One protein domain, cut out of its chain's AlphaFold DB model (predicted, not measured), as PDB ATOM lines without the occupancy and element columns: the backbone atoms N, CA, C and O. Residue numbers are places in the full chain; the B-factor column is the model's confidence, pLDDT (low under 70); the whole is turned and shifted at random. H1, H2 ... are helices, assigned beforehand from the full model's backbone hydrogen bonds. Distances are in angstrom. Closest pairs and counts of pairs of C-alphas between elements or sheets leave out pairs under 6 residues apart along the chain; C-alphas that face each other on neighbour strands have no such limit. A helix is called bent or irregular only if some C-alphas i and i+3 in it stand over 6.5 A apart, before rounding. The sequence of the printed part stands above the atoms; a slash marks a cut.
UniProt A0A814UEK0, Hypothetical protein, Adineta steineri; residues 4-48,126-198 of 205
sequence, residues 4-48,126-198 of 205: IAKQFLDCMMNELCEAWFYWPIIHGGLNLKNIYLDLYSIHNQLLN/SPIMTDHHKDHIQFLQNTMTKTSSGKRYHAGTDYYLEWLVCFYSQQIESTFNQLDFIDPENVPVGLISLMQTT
ATOM      1  N   ILE A   4     100.929  68.250 216.471       50.62
ATOM      2  CA  ILE A   4     101.333  69.398 215.655       50.62
ATOM      3  C   ILE A   4     102.774  69.823 215.977       50.62
ATOM      4  O   ILE A   4     103.575  69.965 215.064       50.62
ATOM      5  N   ALA A   5     103.158  69.937 217.256       52.47
ATOM      6  CA  ALA A   5     104.529  70.345 217.595       52.47
ATOM      7  C   ALA A   5     105.578  69.277 217.250       52.47
ATOM      8  O   ALA A   5     106.714  69.632 216.976       52.47
ATOM      9  N   LYS A   6     105.221  67.983 217.243       58.88
ATOM     10  CA  LYS A   6     106.126  66.917 216.776       58.88
ATOM     11  C   LYS A   6     106.271  66.887 215.254       58.88
ATOM     12  O   LYS A   6     107.325  66.497 214.771       58.88
ATOM     13  N   GLN A   7     105.217  67.252 214.526       61.47
ATOM     14  CA  GLN A   7     105.171  67.195 213.064       61.47
ATOM     15  C   GLN A   7     105.722  68.469 212.405       61.47
ATOM     16  O   GLN A   7     106.258  68.398 211.308       61.47
ATOM     17  N   PHE A   8     105.652  69.606 213.102       61.84
ATOM     18  CA  PHE A   8     106.085  70.918 212.617       61.84
ATOM     19  C   PHE A   8     107.009  71.602 213.632       61.84
ATOM     20  O   PHE A   8     106.792  72.747 214.032       61.84
ATOM     21  N   LEU A   9     108.028  70.871 214.095       57.56
ATOM     22  CA  LEU A   9     108.969  71.342 215.117       57.56
ATOM     23  C   LEU A   9     109.722  72.609 214.653       57.56
ATOM     24  O   LEU A   9     109.953  73.517 215.448       57.56
ATOM     25  N   ASP A  10     109.990  72.711 213.348       55.78
ATOM     26  CA  ASP A  10     110.670  73.853 212.725       55.78
ATOM     27  C   ASP A  10     109.795  75.118 212.656       55.78
ATOM     28  O   ASP A  10     110.310  76.222 212.813       55.78
ATOM     29  N   CYS A  11     108.466  74.987 212.536       53.44
ATOM     30  CA  CYS A  11     107.532  76.127 212.576       53.44
ATOM     31  C   CYS A  11     107.430  76.775 213.967       53.44
ATOM     32  O   CYS A  11     106.965  77.904 214.088       53.44
ATOM     33  N   MET A  12     107.818  76.050 215.021       54.88
ATOM     34  CA  MET A  12     107.821  76.541 216.406       54.88
ATOM     35  C   MET A  12     109.173  77.149 216.809       54.88
ATOM     36  O   MET A  12     109.254  77.817 217.837       54.88
ATOM     37  N   MET A  13     110.227  76.888 216.028       54.56
ATOM     38  CA  MET A  13     111.609  77.292 216.306       54.56
ATOM     39  C   MET A  13     112.118  78.406 215.376       54.56
ATOM     40  O   MET A  13     113.034  79.125 215.768       54.56
ATOM     41  N   ASN A  14     111.519  78.574 214.191       57.22
ATOM     42  CA  ASN A  14     111.854  79.606 213.206       57.22
ATOM     43  C   ASN A  14     110.681  80.565 212.946       57.22
ATOM     44  O   ASN A  14     109.553  80.325 213.375       57.22
ATOM     45  N   GLU A  15     110.974  81.667 212.245       67.81
ATOM     46  CA  GLU A  15     109.989  82.642 211.768       67.81
ATOM     47  C   GLU A  15     108.785  81.945 211.114       67.81
ATOM     48  O   GLU A  15     108.922  81.034 210.297       67.81
ATOM     49  N   LEU A  16     107.588  82.370 211.516       75.62
ATOM     50  CA  LEU A  16     106.319  81.808 211.072       75.62
ATOM     51  C   LEU A  16     106.192  81.867 209.539       75.62
ATOM     52  O   LEU A  16     106.443  82.908 208.933       75.62
ATOM     53  N   CYS A  17     105.764  80.764 208.919       86.19
ATOM     54  CA  CYS A  17     105.592  80.671 207.469       86.19
ATOM     55  C   CYS A  17     104.510  81.649 206.983       86.19
ATOM     56  O   CYS A  17     103.319  81.407 207.170       86.19
ATOM     57  N   GLU A  18     104.917  82.752 206.349       88.69
ATOM     58  CA  GLU A  18     103.991  83.782 205.860       88.69
ATOM     59  C   GLU A  18     102.963  83.197 204.878       88.69
ATOM     60  O   GLU A  18     101.765  83.462 204.988       88.69
ATOM     61  N   ALA A  19     103.418  82.339 203.962       90.44
ATOM     62  CA  ALA A  19     102.566  81.659 202.997       90.44
ATOM     63  C   ALA A  19     101.362  80.942 203.628       90.44
ATOM     64  O   ALA A  19     100.280  80.929 203.039       90.44
ATOM     65  N   TRP A  20     101.525  80.372 204.827       90.81
ATOM     66  CA  TRP A  20     100.476  79.608 205.508       90.81
ATOM     67  C   TRP A  20      99.225  80.450 205.802       90.81
ATOM     68  O   TRP A  20      98.100  79.951 205.713       90.81
ATOM     69  N   PHE A  21      99.400  81.744 206.084       90.38
ATOM     70  CA  PHE A  21      98.291  82.664 206.326       90.38
ATOM     71  C   PHE A  21      97.364  82.791 205.118       90.38
ATOM     72  O   PHE A  21      96.142  82.828 205.266       90.38
ATOM     73  N   TYR A  22      97.939  82.856 203.921       91.25
ATOM     74  CA  TYR A  22      97.192  83.097 202.690       91.25
ATOM     75  C   TYR A  22      96.772  81.807 201.988       91.25
ATOM     76  O   TYR A  22      95.884  81.834 201.136       91.25
ATOM     77  N   TRP A  23      97.394  80.682 202.345       91.12
ATOM     78  CA  TRP A  23      97.108  79.386 201.748       91.12
ATOM     79  C   TRP A  23      95.649  78.962 201.985       91.12
ATOM     80  O   TRP A  23      95.081  79.296 203.033       91.12
ATOM     81  N   PRO A  24      95.006  78.230 201.057       88.62
ATOM     82  CA  PRO A  24      93.597  77.897 201.204       88.62
ATOM     83  C   PRO A  24      93.338  76.993 202.411       88.62
ATOM     84  O   PRO A  24      94.099  76.072 202.702       88.62
ATOM     85  N   ILE A  25      92.199  77.205 203.071       84.75
ATOM     86  CA  ILE A  25      91.830  76.481 204.297       84.75
ATOM     87  C   ILE A  25      91.610  74.986 204.070       84.75
ATOM     88  O   ILE A  25      91.902  74.173 204.939       84.75
ATOM     89  N   ILE A  26      91.144  74.621 202.874       82.31
ATOM     90  CA  ILE A  26      90.939  73.227 202.459       82.31
ATOM     91  C   ILE A  26      92.275  72.474 202.384       82.31
ATOM     92  O   ILE A  26      92.287  71.269 202.573       82.31
ATOM     93  N   HIS A  27      93.375  73.203 202.172       85.06
ATOM     94  CA  HIS A  27      94.743  72.678 202.112       85.06
ATOM     95  C   HIS A  27      95.523  72.917 203.414       85.06
ATOM     96  O   HIS A  27      96.733  72.724 203.468       85.06
ATOM     97  N   GLY A  28      94.835  73.379 204.465       83.44
ATOM     98  CA  GLY A  28      95.370  73.579 205.811       83.44
ATOM     99  C   GLY A  28      95.831  74.990 206.177       83.44
ATOM    100  O   GLY A  28      96.280  75.203 207.307       83.44
ATOM    101  N   GLY A  29      95.729  75.958 205.263       87.81
ATOM    102  CA  GLY A  29      96.044  77.364 205.543       87.81
ATOM    103  C   GLY A  29      94.932  78.126 206.274       87.81
ATOM    104  O   GLY A  29      93.916  77.555 206.669       87.81
ATOM    105  N   LEU A  30      95.097  79.445 206.432       86.69
ATOM    106  CA  LEU A  30      94.059  80.311 207.027       86.69
ATOM    107  C   LEU A  30      93.157  81.011 206.004       86.69
ATOM    108  O   LEU A  30      92.163  81.627 206.391       86.69
ATOM    109  N   ASN A  31      93.469  80.911 204.709       85.94
ATOM    110  CA  ASN A  31      92.725  81.546 203.623       85.94
ATOM    111  C   ASN A  31      92.527  83.060 203.829       85.94
ATOM    112  O   ASN A  31      91.476  83.613 203.484       85.94
ATOM    113  N   LEU A  32      93.513  83.734 204.433       87.56
ATOM    114  CA  LEU A  32      93.511  85.187 204.534       87.56
ATOM    115  C   LEU A  32      93.745  85.793 203.152       87.56
ATOM    116  O   LEU A  32      94.509  85.275 202.334       87.56
ATOM    117  N   LYS A  33      93.083  86.917 202.887       86.12
ATOM    118  CA  LYS A  33      93.241  87.614 201.617       86.12
ATOM    119  C   LYS A  33      94.472  88.517 201.657       86.12
ATOM    120  O   LYS A  33      94.535  89.439 202.466       86.12
ATOM    121  N   ASN A  34      95.409  88.287 200.746       88.50
ATOM    122  CA  ASN A  34      96.556  89.151 200.531       88.50
ATOM    123  C   ASN A  34      96.217  90.231 199.493       88.50
ATOM    124  O   ASN A  34      96.069  89.953 198.303       88.50
ATOM    125  N   ILE A  35      96.124  91.478 199.950       88.62
ATOM    126  CA  ILE A  35      95.791  92.640 199.112       88.62
ATOM    127  C   ILE A  35      96.889  92.914 198.073       88.62
ATOM    128  O   ILE A  35      96.607  93.423 196.990       88.62
ATOM    129  N   TYR A  36      98.142  92.551 198.362       88.00
ATOM    130  CA  TYR A  36      99.243  92.764 197.430       88.00
ATOM    131  C   TYR A  36      99.101  91.919 196.165       88.00
ATOM    132  O   TYR A  36      99.433  92.413 195.095       88.00
ATOM    133  N   LEU A  37      98.550  90.701 196.241       88.56
ATOM    134  CA  LEU A  37      98.315  89.872 195.049       88.56
ATOM    135  C   LEU A  37      97.305  90.531 194.098       88.56
ATOM    136  O   LEU A  37      97.534  90.579 192.889       88.56
ATOM    137  N   ASP A  38      96.244  91.134 194.646       84.69
ATOM    138  CA  ASP A  38      95.293  91.921 193.856       84.69
ATOM    139  C   ASP A  38      95.993  93.117 193.192       84.69
ATOM    140  O   ASP A  38      95.811  93.350 191.997       84.69
ATOM    141  N   LEU A  39      96.834  93.844 193.937       85.00
ATOM    142  CA  LEU A  39      97.600  94.979 193.411       85.00
ATOM    143  C   LEU A  39      98.582  94.556 192.310       85.00
ATOM    144  O   LEU A  39      98.663  95.225 191.281       85.00
ATOM    145  N   TYR A  40      99.291  93.438 192.476       84.88
ATOM    146  CA  TYR A  40     100.194  92.908 191.454       84.88
ATOM    147  C   TYR A  40      99.447  92.523 190.176       84.88
ATOM    148  O   TYR A  40      99.924  92.836 189.082       84.88
ATOM    149  N   SER A  41      98.245  91.947 190.301       85.31
ATOM    150  CA  SER A  41      97.415  91.557 189.152       85.31
ATOM    151  C   SER A  41      97.037  92.732 188.238       85.31
ATOM    152  O   SER A  41      96.824  92.536 187.040       85.31
ATOM    153  N   ILE A  42      97.004  93.957 188.778       84.06
ATOM    154  CA  ILE A  42      96.653  95.186 188.050       84.06
ATOM    155  C   ILE A  42      97.853  96.114 187.813       84.06
ATOM    156  O   ILE A  42      97.764  97.027 186.995       84.06
ATOM    157  N   HIS A  43      98.986  95.902 188.492       83.38
ATOM    158  CA  HIS A  43     100.122  96.834 188.513       83.38
ATOM    159  C   HIS A  43     100.651  97.160 187.110       83.38
ATOM    160  O   HIS A  43     100.751  98.324 186.722       83.38
ATOM    161  N   ASN A  44     100.925  96.130 186.306       74.81
ATOM    162  CA  ASN A  44     101.447  96.318 184.948       74.81
ATOM    163  C   ASN A  44     100.432  97.008 184.030       74.81
ATOM    164  O   ASN A  44     100.807  97.732 183.110       74.81
ATOM    165  N   GLN A  45      99.142  96.809 184.284       75.00
ATOM    166  CA  GLN A  45      98.091  97.491 183.542       75.00
ATOM    167  C   GLN A  45      97.966  98.949 183.958       75.00
ATOM    168  O   GLN A  45      97.751  99.789 183.096       75.00
ATOM    169  N   LEU A  46      98.152  99.265 185.238       75.44
ATOM    170  CA  LEU A  46      98.141 100.639 185.727       75.44
ATOM    171  C   LEU A  46      99.289 101.460 185.123       75.44
ATOM    172  O   LEU A  46      99.084 102.610 184.751       75.44
ATOM    173  N   LEU A  47     100.468 100.849 184.960       74.38
ATOM    174  CA  LEU A  47     101.620 101.479 184.303       74.38
ATOM    175  C   LEU A  47     101.408 101.685 182.795       74.38
ATOM    176  O   LEU A  47     101.851 102.687 182.239       74.38
ATOM    177  N   ASN A  48     100.731 100.742 182.135       69.62
ATOM    178  CA  ASN A  48     100.510 100.771 180.686       69.62
ATOM    179  C   ASN A  48      99.230 101.509 180.269       69.62
ATOM    180  O   ASN A  48      99.108 101.918 179.110       69.62
ATOM    181  N   SER A 126      96.565  87.197 184.904       83.94
ATOM    182  CA  SER A 126      97.270  86.015 185.390       83.94
ATOM    183  C   SER A 126      98.784  86.264 185.444       83.94
ATOM    184  O   SER A 126      99.321  86.962 184.572       83.94
ATOM    185  N   PRO A 127      99.505  85.697 186.425       88.50
ATOM    186  CA  PRO A 127     100.961  85.738 186.451       88.50
ATOM    187  C   PRO A 127     101.563  84.878 185.329       88.50
ATOM    188  O   PRO A 127     100.917  83.999 184.758       88.50
ATOM    189  N   ILE A 128     102.845  85.099 185.029       87.81
ATOM    190  CA  ILE A 128     103.606  84.188 184.168       87.81
ATOM    191  C   ILE A 128     103.941  82.942 184.990       87.81
ATOM    192  O   ILE A 128     104.658  83.022 185.987       87.81
ATOM    193  N   MET A 129     103.422  81.795 184.564       89.81
ATOM    194  CA  MET A 129     103.545  80.533 185.291       89.81
ATOM    195  C   MET A 129     104.556  79.598 184.632       89.81
ATOM    196  O   MET A 129     104.552  79.425 183.411       89.81
ATOM    197  N   THR A 130     105.377  78.945 185.453       92.50
ATOM    198  CA  THR A 130     106.159  77.772 185.048       92.50
ATOM    199  C   THR A 130     105.245  76.549 184.962       92.50
ATOM    200  O   THR A 130     104.121  76.570 185.468       92.50
ATOM    201  N   ASP A 131     105.712  75.466 184.341       91.81
ATOM    202  CA  ASP A 131     104.931  74.222 184.297       91.81
ATOM    203  C   ASP A 131     104.708  73.647 185.707       91.81
ATOM    204  O   ASP A 131     103.593  73.251 186.028       91.81
ATOM    205  N   HIS A 132     105.694  73.792 186.599       91.00
ATOM    206  CA  HIS A 132     105.570  73.448 188.020       91.00
ATOM    207  C   HIS A 132     104.404  74.177 188.714       91.00
ATOM    208  O   HIS A 132     103.607  73.570 189.423       91.00
ATOM    209  N   HIS A 133     104.239  75.485 188.469       91.88
ATOM    210  CA  HIS A 133     103.115  76.239 189.037       91.88
ATOM    211  C   HIS A 133     101.760  75.756 188.503       91.88
ATOM    212  O   HIS A 133     100.781  75.728 189.249       91.88
ATOM    213  N   LYS A 134     101.687  75.365 187.226       90.31
ATOM    214  CA  LYS A 134     100.448  74.833 186.637       90.31
ATOM    215  C   LYS A 134     100.073  73.495 187.266       90.31
ATOM    216  O   LYS A 134      98.904  73.304 187.597       90.31
ATOM    217  N   ASP A 135     101.056  72.624 187.485       90.69
ATOM    218  CA  ASP A 135     100.857  71.336 188.152       90.69
ATOM    219  C   ASP A 135     100.321  71.538 189.578       90.69
ATOM    220  O   ASP A 135      99.360  70.882 189.986       90.69
ATOM    221  N   HIS A 136     100.859  72.521 190.307       90.56
ATOM    222  CA  HIS A 136     100.378  72.895 191.640       90.56
ATOM    223  C   HIS A 136      98.937  73.391 191.622       90.56
ATOM    224  O   HIS A 136      98.113  72.937 192.415       90.56
ATOM    225  N   ILE A 137      98.599  74.300 190.709       89.75
ATOM    226  CA  ILE A 137      97.229  74.811 190.580       89.75
ATOM    227  C   ILE A 137      96.269  73.665 190.269       89.75
ATOM    228  O   ILE A 137      95.216  73.559 190.900       89.75
ATOM    229  N   GLN A 138      96.641  72.780 189.343       87.94
ATOM    230  CA  GLN A 138      95.822  71.633 188.980       87.94
ATOM    231  C   GLN A 138      95.624  70.684 190.167       87.94
ATOM    232  O   GLN A 138      94.500  70.240 190.414       87.94
ATOM    233  N   PHE A 139      96.679  70.406 190.936       86.56
ATOM    234  CA  PHE A 139      96.594  69.635 192.174       86.56
ATOM    235  C   PHE A 139      95.605  70.274 193.162       86.56
ATOM    236  O   PHE A 139      94.647  69.621 193.583       86.56
ATOM    237  N   LEU A 140      95.762  71.569 193.455       85.12
ATOM    238  CA  LEU A 140      94.914  72.282 194.414       85.12
ATOM    239  C   LEU A 140      93.441  72.329 193.974       85.12
ATOM    240  O   LEU A 140      92.543  72.126 194.794       85.12
ATOM    241  N   GLN A 141      93.180  72.555 192.684       83.56
ATOM    242  CA  GLN A 141      91.830  72.596 192.109       83.56
ATOM    243  C   GLN A 141      91.146  71.220 192.120       83.56
ATOM    244  O   GLN A 141      89.952  71.111 192.424       83.56
ATOM    245  N   ASN A 142      91.892  70.152 191.832       79.94
ATOM    246  CA  ASN A 142      91.373  68.785 191.879       79.94
ATOM    247  C   ASN A 142      90.925  68.387 193.292       79.94
ATOM    248  O   ASN A 142      89.983  67.610 193.441       79.94
ATOM    249  N   THR A 143      91.559  68.928 194.329       72.56
ATOM    250  CA  THR A 143      91.156  68.703 195.723       72.56
ATOM    251  C   THR A 143      89.924  69.528 196.105       72.56
ATOM    252  O   THR A 143      88.998  69.001 196.720       72.56
ATOM    253  N   MET A 144      89.835  70.790 195.666       68.06
ATOM    254  CA  MET A 144      88.668  71.653 195.928       68.06
ATOM    255  C   MET A 144      87.369  71.136 195.283       68.06
ATOM    256  O   MET A 144      86.277  71.312 195.825       68.06
ATOM    257  N   THR A 145      87.461  70.482 194.123       62.12
ATOM    258  CA  THR A 145      86.285  69.956 193.404       62.12
ATOM    259  C   THR A 145      85.698  68.688 194.030       62.12
ATOM    260  O   THR A 145      84.519  68.407 193.815       62.12
ATOM    261  N   LYS A 146      86.470  67.951 194.840       56.31
ATOM    262  CA  LYS A 146      86.024  66.714 195.508       56.31
ATOM    263  C   LYS A 146      85.160  66.965 196.749       56.31
ATOM    264  O   LYS A 146      84.311  66.140 197.063       56.31
ATOM    265  N   THR A 147      85.325  68.103 197.422       51.44
ATOM    266  CA  THR A 147      84.627  68.433 198.683       51.44
ATOM    267  C   THR A 147      83.300  69.178 198.485       51.44
ATOM    268  O   THR A 147      82.527  69.360 199.425       51.44
ATOM    269  N   SER A 148      82.997  69.596 197.254       49.88
ATOM    270  CA  SER A 148      81.802  70.372 196.917       49.88
ATOM    271  C   SER A 148      80.671  69.464 196.435       49.88
ATOM    272  O   SER A 148      80.671  69.003 195.295       49.88
ATOM    273  N   SER A 149      79.649  69.247 197.264       42.50
ATOM    274  CA  SER A 149      78.401  68.597 196.849       42.50
ATOM    275  C   SER A 149      77.735  69.366 195.691       42.50
ATOM    276  O   SER A 149      77.046  70.366 195.896       42.50
ATOM    277  N   GLY A 150      77.952  68.905 194.457       38.16
ATOM    278  CA  GLY A 150      77.111  69.157 193.279       38.16
ATOM    279  C   GLY A 150      77.143  70.549 192.637       38.16
ATOM    280  O   GLY A 150      76.619  70.703 191.535       38.16
ATOM    281  N   LYS A 151      77.767  71.562 193.244       37.34
ATOM    282  CA  LYS A 151      77.989  72.857 192.585       37.34
ATOM    283  C   LYS A 151      79.419  72.904 192.078       37.34
ATOM    284  O   LYS A 151      80.346  73.042 192.867       37.34
ATOM    285  N   ARG A 152      79.587  72.787 190.756       37.38
ATOM    286  CA  ARG A 152      80.848  73.129 190.090       37.38
ATOM    287  C   ARG A 152      81.190  74.554 190.520       37.38
ATOM    288  O   ARG A 152      80.514  75.486 190.086       37.38
ATOM    289  N   TYR A 153      82.189  74.715 191.386       39.28
ATOM    290  CA  TYR A 153      82.885  75.990 191.497       39.28
ATOM    291  C   TYR A 153      83.254  76.368 190.065       39.28
ATOM    292  O   TYR A 153      83.829  75.549 189.342       39.28
ATOM    293  N   HIS A 154      82.758  77.514 189.598       34.41
ATOM    294  CA  HIS A 154      82.943  77.914 188.215       34.41
ATOM    295  C   HIS A 154      84.440  77.907 187.924       34.41
ATOM    296  O   HIS A 154      85.185  78.681 188.511       34.41
ATOM    297  N   ALA A 155      84.846  77.018 187.016       37.03
ATOM    298  CA  ALA A 155      86.179  76.906 186.442       37.03
ATOM    299  C   ALA A 155      86.494  78.110 185.529       37.03
ATOM    300  O   ALA A 155      86.915  77.952 184.388       37.03
ATOM    301  N   GLY A 156      86.199  79.323 186.001       43.12
ATOM    302  CA  GLY A 156      86.914  80.508 185.567       43.12
ATOM    303  C   GLY A 156      88.224  80.510 186.337       43.12
ATOM    304  O   GLY A 156      88.219  80.274 187.542       43.12
ATOM    305  N   THR A 157      89.333  80.692 185.635       52.84
ATOM    306  CA  THR A 157      90.671  80.824 186.212       52.84
ATOM    307  C   THR A 157      90.638  81.825 187.365       52.84
ATOM    308  O   THR A 157      90.405  83.018 187.166       52.84
ATOM    309  N   ASP A 158      90.795  81.325 188.592       78.31
ATOM    310  CA  ASP A 158      90.898  82.168 189.775       78.31
ATOM    311  C   ASP A 158      92.285  82.808 189.761       78.31
ATOM    312  O   ASP A 158      93.252  82.221 190.247       78.31
ATOM    313  N   TYR A 159      92.387  83.992 189.146       85.38
ATOM    314  CA  TYR A 159      93.638  84.750 189.052       85.38
ATOM    315  C   TYR A 159      94.329  84.843 190.416       85.38
ATOM    316  O   TYR A 159      95.554  84.789 190.497       85.38
ATOM    317  N   TYR A 160      93.553  84.942 191.500       87.25
ATOM    318  CA  TYR A 160      94.092  85.047 192.843       87.25
ATOM    319  C   TYR A 160      94.839  83.772 193.238       87.25
ATOM    320  O   TYR A 160      95.957  83.862 193.738       87.25
ATOM    321  N   LEU A 161      94.273  82.591 192.962       89.25
ATOM    322  CA  LEU A 161      94.948  81.314 193.201       89.25
ATOM    323  C   LEU A 161      96.235  81.196 192.376       89.25
ATOM    324  O   LEU A 161      97.242  80.706 192.880       89.25
ATOM    325  N   GLU A 162      96.228  81.672 191.131       91.25
ATOM    326  CA  GLU A 162      97.423  81.659 190.280       91.25
ATOM    327  C   GLU A 162      98.546  82.519 190.874       91.25
ATOM    328  O   GLU A 162      99.689  82.067 190.982       91.25
ATOM    329  N   TRP A 163      98.221  83.741 191.311       92.25
ATOM    330  CA  TRP A 163      99.165  84.628 191.997       92.25
ATOM    331  C   TRP A 163      99.634  84.041 193.326       92.25
ATOM    332  O   TRP A 163     100.827  84.078 193.619       92.25
ATOM    333  N   LEU A 164      98.724  83.451 194.099       92.62
ATOM    334  CA  LEU A 164      99.031  82.810 195.372       92.62
ATOM    335  C   LEU A 164     100.052  81.682 195.184       92.62
ATOM    336  O   LEU A 164     101.068  81.655 195.875       92.62
ATOM    337  N   VAL A 165      99.824  80.790 194.218       93.50
ATOM    338  CA  VAL A 165     100.748  79.690 193.913       93.50
ATOM    339  C   VAL A 165     102.095  80.229 193.438       93.50
ATOM    340  O   VAL A 165     103.126  79.773 193.930       93.50
ATOM    341  N   CYS A 166     102.113  81.218 192.542       93.12
ATOM    342  CA  CYS A 166     103.366  81.786 192.039       93.12
ATOM    343  C   CYS A 166     104.212  82.453 193.131       93.12
ATOM    344  O   CYS A 166     105.435  82.406 193.050       93.12
ATOM    345  N   PHE A 167     103.585  83.078 194.130       92.25
ATOM    346  CA  PHE A 167     104.307  83.766 195.203       92.25
ATOM    347  C   PHE A 167     104.728  82.831 196.332       92.25
ATOM    348  O   PHE A 167     105.815  82.986 196.881       92.25
ATOM    349  N   TYR A 168     103.867  81.881 196.693       93.06
ATOM    350  CA  TYR A 168     103.964  81.225 197.993       93.06
ATOM    351  C   TYR A 168     104.166  79.710 197.931       93.06
ATOM    352  O   TYR A 168     104.545  79.126 198.946       93.06
ATOM    353  N   SER A 169     103.982  79.057 196.775       92.06
ATOM    354  CA  SER A 169     104.089  77.588 196.706       92.06
ATOM    355  C   SER A 169     105.462  77.068 197.129       92.06
ATOM    356  O   SER A 169     105.532  76.145 197.931       92.06
ATOM    357  N   GLN A 170     106.547  77.721 196.707       91.25
ATOM    358  CA  GLN A 170     107.902  77.319 197.091       91.25
ATOM    359  C   GLN A 170     108.143  77.405 198.609       91.25
ATOM    360  O   GLN A 170     108.835  76.557 199.167       91.25
ATOM    361  N   GLN A 171     107.584  78.416 199.287       89.94
ATOM    362  CA  GLN A 171     107.719  78.558 200.741       89.94
ATOM    363  C   GLN A 171     106.906  77.490 201.484       89.94
ATOM    364  O   GLN A 171     107.364  76.956 202.493       89.94
ATOM    365  N   ILE A 172     105.713  77.155 200.981       90.69
ATOM    366  CA  ILE A 172     104.899  76.062 201.525       90.69
ATOM    367  C   ILE A 172     105.642  74.735 201.398       90.69
ATOM    368  O   ILE A 172     105.782  74.017 202.384       90.69
ATOM    369  N   GLU A 173     106.178  74.433 200.218       90.06
ATOM    370  CA  GLU A 173     106.912  73.191 199.985       90.06
ATOM    371  C   GLU A 173     108.177  73.095 200.825       90.06
ATOM    372  O   GLU A 173     108.425  72.052 201.416       90.06
ATOM    373  N   SER A 174     108.960  74.168 200.939       88.44
ATOM    374  CA  SER A 174     110.182  74.133 201.746       88.44
ATOM    375  C   SER A 174     109.904  73.981 203.243       88.44
ATOM    376  O   SER A 174     110.725  73.411 203.959       88.44
ATOM    377  N   THR A 175     108.755  74.471 203.717       86.00
ATOM    378  CA  THR A 175     108.374  74.409 205.135       86.00
ATOM    379  C   THR A 175     107.707  73.082 205.490       86.00
ATOM    380  O   THR A 175     107.985  72.502 206.538       86.00
ATOM    381  N   PHE A 176     106.797  72.604 204.640       84.38
ATOM    382  CA  PHE A 176     105.914  71.478 204.948       84.38
ATOM    383  C   PHE A 176     106.221  70.215 204.135       84.38
ATOM    384  O   PHE A 176     105.661  69.163 204.435       84.38
ATOM    385  N   ASN A 177     107.103  70.290 203.129       84.88
ATOM    386  CA  ASN A 177     107.398  69.238 202.143       84.88
ATOM    387  C   ASN A 177     106.178  68.752 201.339       84.88
ATOM    388  O   ASN A 177     106.240  67.717 200.677       84.88
ATOM    389  N   GLN A 178     105.065  69.484 201.400       86.44
ATOM    390  CA  GLN A 178     103.817  69.185 200.708       86.44
ATOM    391  C   GLN A 178     102.965  70.451 200.584       86.44
ATOM    392  O   GLN A 178     103.061  71.355 201.412       86.44
ATOM    393  N   LEU A 179     102.104  70.493 199.564       85.56
ATOM    394  CA  LEU A 179     101.164  71.596 199.332       85.56
ATOM    395  C   LEU A 179      99.846  71.450 200.096       85.56
ATOM    396  O   LEU A 179      99.133  72.436 200.273       85.56
ATOM    397  N   ASP A 180      99.526  70.228 200.518       84.44
ATOM    398  CA  ASP A 180      98.327  69.896 201.275       84.44
ATOM    399  C   ASP A 180      98.744  69.192 202.563       84.44
ATOM    400  O   ASP A 180      99.451  68.185 202.535       84.44
ATOM    401  N   PHE A 181      98.375  69.769 203.698       81.19
ATOM    402  CA  PHE A 181      98.819  69.323 205.019       81.19
ATOM    403  C   PHE A 181      97.654  68.947 205.935       81.19
ATOM    404  O   PHE A 181      97.878  68.598 207.098       81.19
ATOM    405  N   ILE A 182      96.421  68.970 205.420       77.12
ATOM    406  CA  ILE A 182      95.223  68.520 206.130       77.12
ATOM    407  C   ILE A 182      94.383  67.663 205.187       77.12
ATOM    408  O   ILE A 182      94.291  67.935 204.006       77.12
ATOM    409  N   ASP A 183      93.737  66.628 205.715       74.06
ATOM    410  CA  ASP A 183      92.763  65.866 204.938       74.06
ATOM    411  C   ASP A 183      91.488  66.710 204.705       74.06
ATOM    412  O   ASP A 183      90.798  67.047 205.681       74.06
ATOM    413  N   PRO A 184      91.146  67.045 203.445       68.00
ATOM    414  CA  PRO A 184      89.998  67.883 203.108       68.00
ATOM    415  C   PRO A 184      88.664  67.339 203.623       68.00
ATOM    416  O   PRO A 184      87.749  68.122 203.879       68.00
ATOM    417  N   GLU A 185      88.537  66.015 203.786       70.06
ATOM    418  CA  GLU A 185      87.314  65.375 204.292       70.06
ATOM    419  C   GLU A 185      87.059  65.696 205.773       70.06
ATOM    420  O   GLU A 185      85.913  65.710 206.224       70.06
ATOM    421  N   ASN A 186      88.115  66.027 206.521       71.81
ATOM    422  CA  ASN A 186      88.037  66.382 207.937       71.81
ATOM    423  C   ASN A 186      87.806  67.884 208.170       71.81
ATOM    424  O   ASN A 186      87.558  68.301 209.305       71.81
ATOM    425  N   VAL A 187      87.869  68.710 207.121       70.81
ATOM    426  CA  VAL A 187      87.622  70.152 207.214       70.81
ATOM    427  C   VAL A 187      86.112  70.407 207.119       70.81
ATOM    428  O   VAL A 187      85.501  70.099 206.095       70.81
ATOM    429  N   PRO A 188      85.462  71.017 208.131       70.00
ATOM    430  CA  PRO A 188      84.035  71.319 208.075       70.00
ATOM    431  C   PRO A 188      83.776  72.542 207.177       70.00
ATOM    432  O   PRO A 188      83.428  73.626 207.650       70.00
ATOM    433  N   VAL A 189      83.928  72.368 205.860       67.19
ATOM    434  CA  VAL A 189      83.807  73.430 204.842       67.19
ATOM    435  C   VAL A 189      82.462  74.159 204.946       67.19
ATOM    436  O   VAL A 189      82.405  75.382 204.825       67.19
ATOM    437  N   GLY A 190      81.382  73.430 205.251       65.88
ATOM    438  CA  GLY A 190      80.054  74.012 205.465       65.88
ATOM    439  C   GLY A 190      79.996  74.989 206.645       65.88
ATOM    440  O   GLY A 190      79.387  76.049 206.529       65.88
ATOM    441  N   LEU A 191      80.674  74.682 207.756       69.19
ATOM    442  CA  LEU A 191      80.739  75.569 208.922       69.19
ATOM    443  C   LEU A 191      81.602  76.803 208.634       69.19
ATOM    444  O   LEU A 191      81.221  77.916 208.984       69.19
ATOM    445  N   ILE A 192      82.732  76.617 207.950       68.00
ATOM    446  CA  ILE A 192      83.633  77.710 207.562       68.00
ATOM    447  C   ILE A 192      82.921  78.684 206.619       68.00
ATOM    448  O   ILE A 192      82.985  79.895 206.820       68.00
ATOM    449  N   SER A 193      82.191  78.171 205.627       65.50
ATOM    450  CA  SER A 193      81.402  78.997 204.709       65.50
ATOM    451  C   SER A 193      80.315  79.791 205.445       65.50
ATOM    452  O   SER A 193      80.106  80.976 205.168       65.50
ATOM    453  N   LEU A 194      79.665  79.184 206.445       68.25
ATOM    454  CA  LEU A 194      78.721  79.888 207.313       68.25
ATOM    455  C   LEU A 194      79.416  80.998 208.115       68.25
ATOM    456  O   LEU A 194      78.936  82.125 208.105       68.25
ATOM    457  N   MET A 195      80.575  80.737 208.725       67.56
ATOM    458  CA  MET A 195      81.332  81.759 209.464       67.56
ATOM    459  C   MET A 195      81.797  82.922 208.573       67.56
ATOM    460  O   MET A 195      81.749  84.078 208.986       67.56
ATOM    461  N   GLN A 196      82.212  82.638 207.336       65.56
ATOM    462  CA  GLN A 196      82.620  83.663 206.368       65.56
ATOM    463  C   GLN A 196      81.443  84.524 205.885       65.56
ATOM    464  O   GLN A 196      81.622  85.699 205.567       65.56
ATOM    465  N   THR A 197      80.236  83.956 205.817       65.00
ATOM    466  CA  THR A 197      79.028  84.672 205.372       65.00
ATOM    467  C   THR A 197      78.301  85.384 206.508       65.00
ATOM    468  O   THR A 197      77.583  86.359 206.262       65.00
ATOM    469  N   THR A 198      78.501  84.959 207.759       67.50
ATOM    470  CA  THR A 198      77.987  85.680 208.923       67.50
ATOM    471  C   THR A 198      78.697  87.021 209.060       67.50
ATOM    472  O   THR A 198      79.854  87.102 209.464       67.50
TER     473      THR A 198
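AT A GLANCE: This is residues 4 to 48 and 126 to 198 of the 205 residues of the protein "Hypothetical protein" of Adineta steineri (UniProt A0A814UEK0). The kinked helix H5 forms the core together with the short H2 and the unnamed stretch 23 to 34, while H4 runs off from the first half of H5 at about a right angle. H3 meets that same half of H5 near its own beginning and sticks out with residues 43 to 48; H1 and H6 lie away from the other helices, and residues 193 to 198 stick out too. The printed part has 118 residues with six named helices, H1 to H6 in chain order, and no named strand, and its class is all helix. It is compact, with a radius of gyration of the C-alphas of 15.3 A and spans of 49 by 39 by 31 A.

HOW THE PARTS SIT: The hub is H5, residues 159 to 176, which touches three helices. It is irregular, with C-alphas 167 and 170 7.6 A apart, and has a kink of 53 degrees near residue 170. H4, residues 131 to 146, touches it with residues 133 to 137 alone, about perpendicular at 82 degrees; the closest C-alphas, of His 133 and Cys 166, are 6.3 A apart. H2, residues 18 to 22, touches residues 164 to 172 of H5, the closest C-alphas being those of Ala 19 and Tyr 168 at 5.2 A. H3, residues 35 to 48, is irregular, with C-alphas 41 and 44 7.5 A apart. Its residues 37 to 41 alone touch H5, at a steep tilt of 50 degrees, opposite ways; the closest C-alphas, of Leu 37 and Trp 163, are 6.1 A apart. H1, residues 4 to 7, and H6, residues 189 to 197, are apart from each other and from the other four helices. Every O i to N i+4 pair is within hydrogen-bond range in H6, against 8 of 10 in H3, 11 of 12 in H4, 12 of 14 in H5 and 0 of 1 in H2, where 2 of 2 O i to N i+3 pairs are within range; H1 is too short for an O i to N i+4 pair.

IN THESE COORDINATES: H5 is 24.1 A long from C-alpha 159 at (93.638, 84.750, 189.052) to C-alpha 176, H4 23.2 A, H3 20.7 A and H6 12.2 A. H1 begins with C-alpha 4 at (101.333, 69.398, 215.655), and H6 ends with C-alpha 197 at (79.028, 84.672, 205.372).

THE WHOLE: The two C-alphas farthest apart, of Lys 6 and Asn 48, are 49.8 A apart. Residues 49 to 125 are not printed, and C-alphas 48 and 126 across this cut are 15.8 A apart. The links H2 to H3, H4 to H5 and H5 to H6 are long; H1 to H2 is short. Mean pLDDT of the printed part is 76.3, with 38 residues under 70, among them residues 4 to 15, 144 to 157 and 189 to 198.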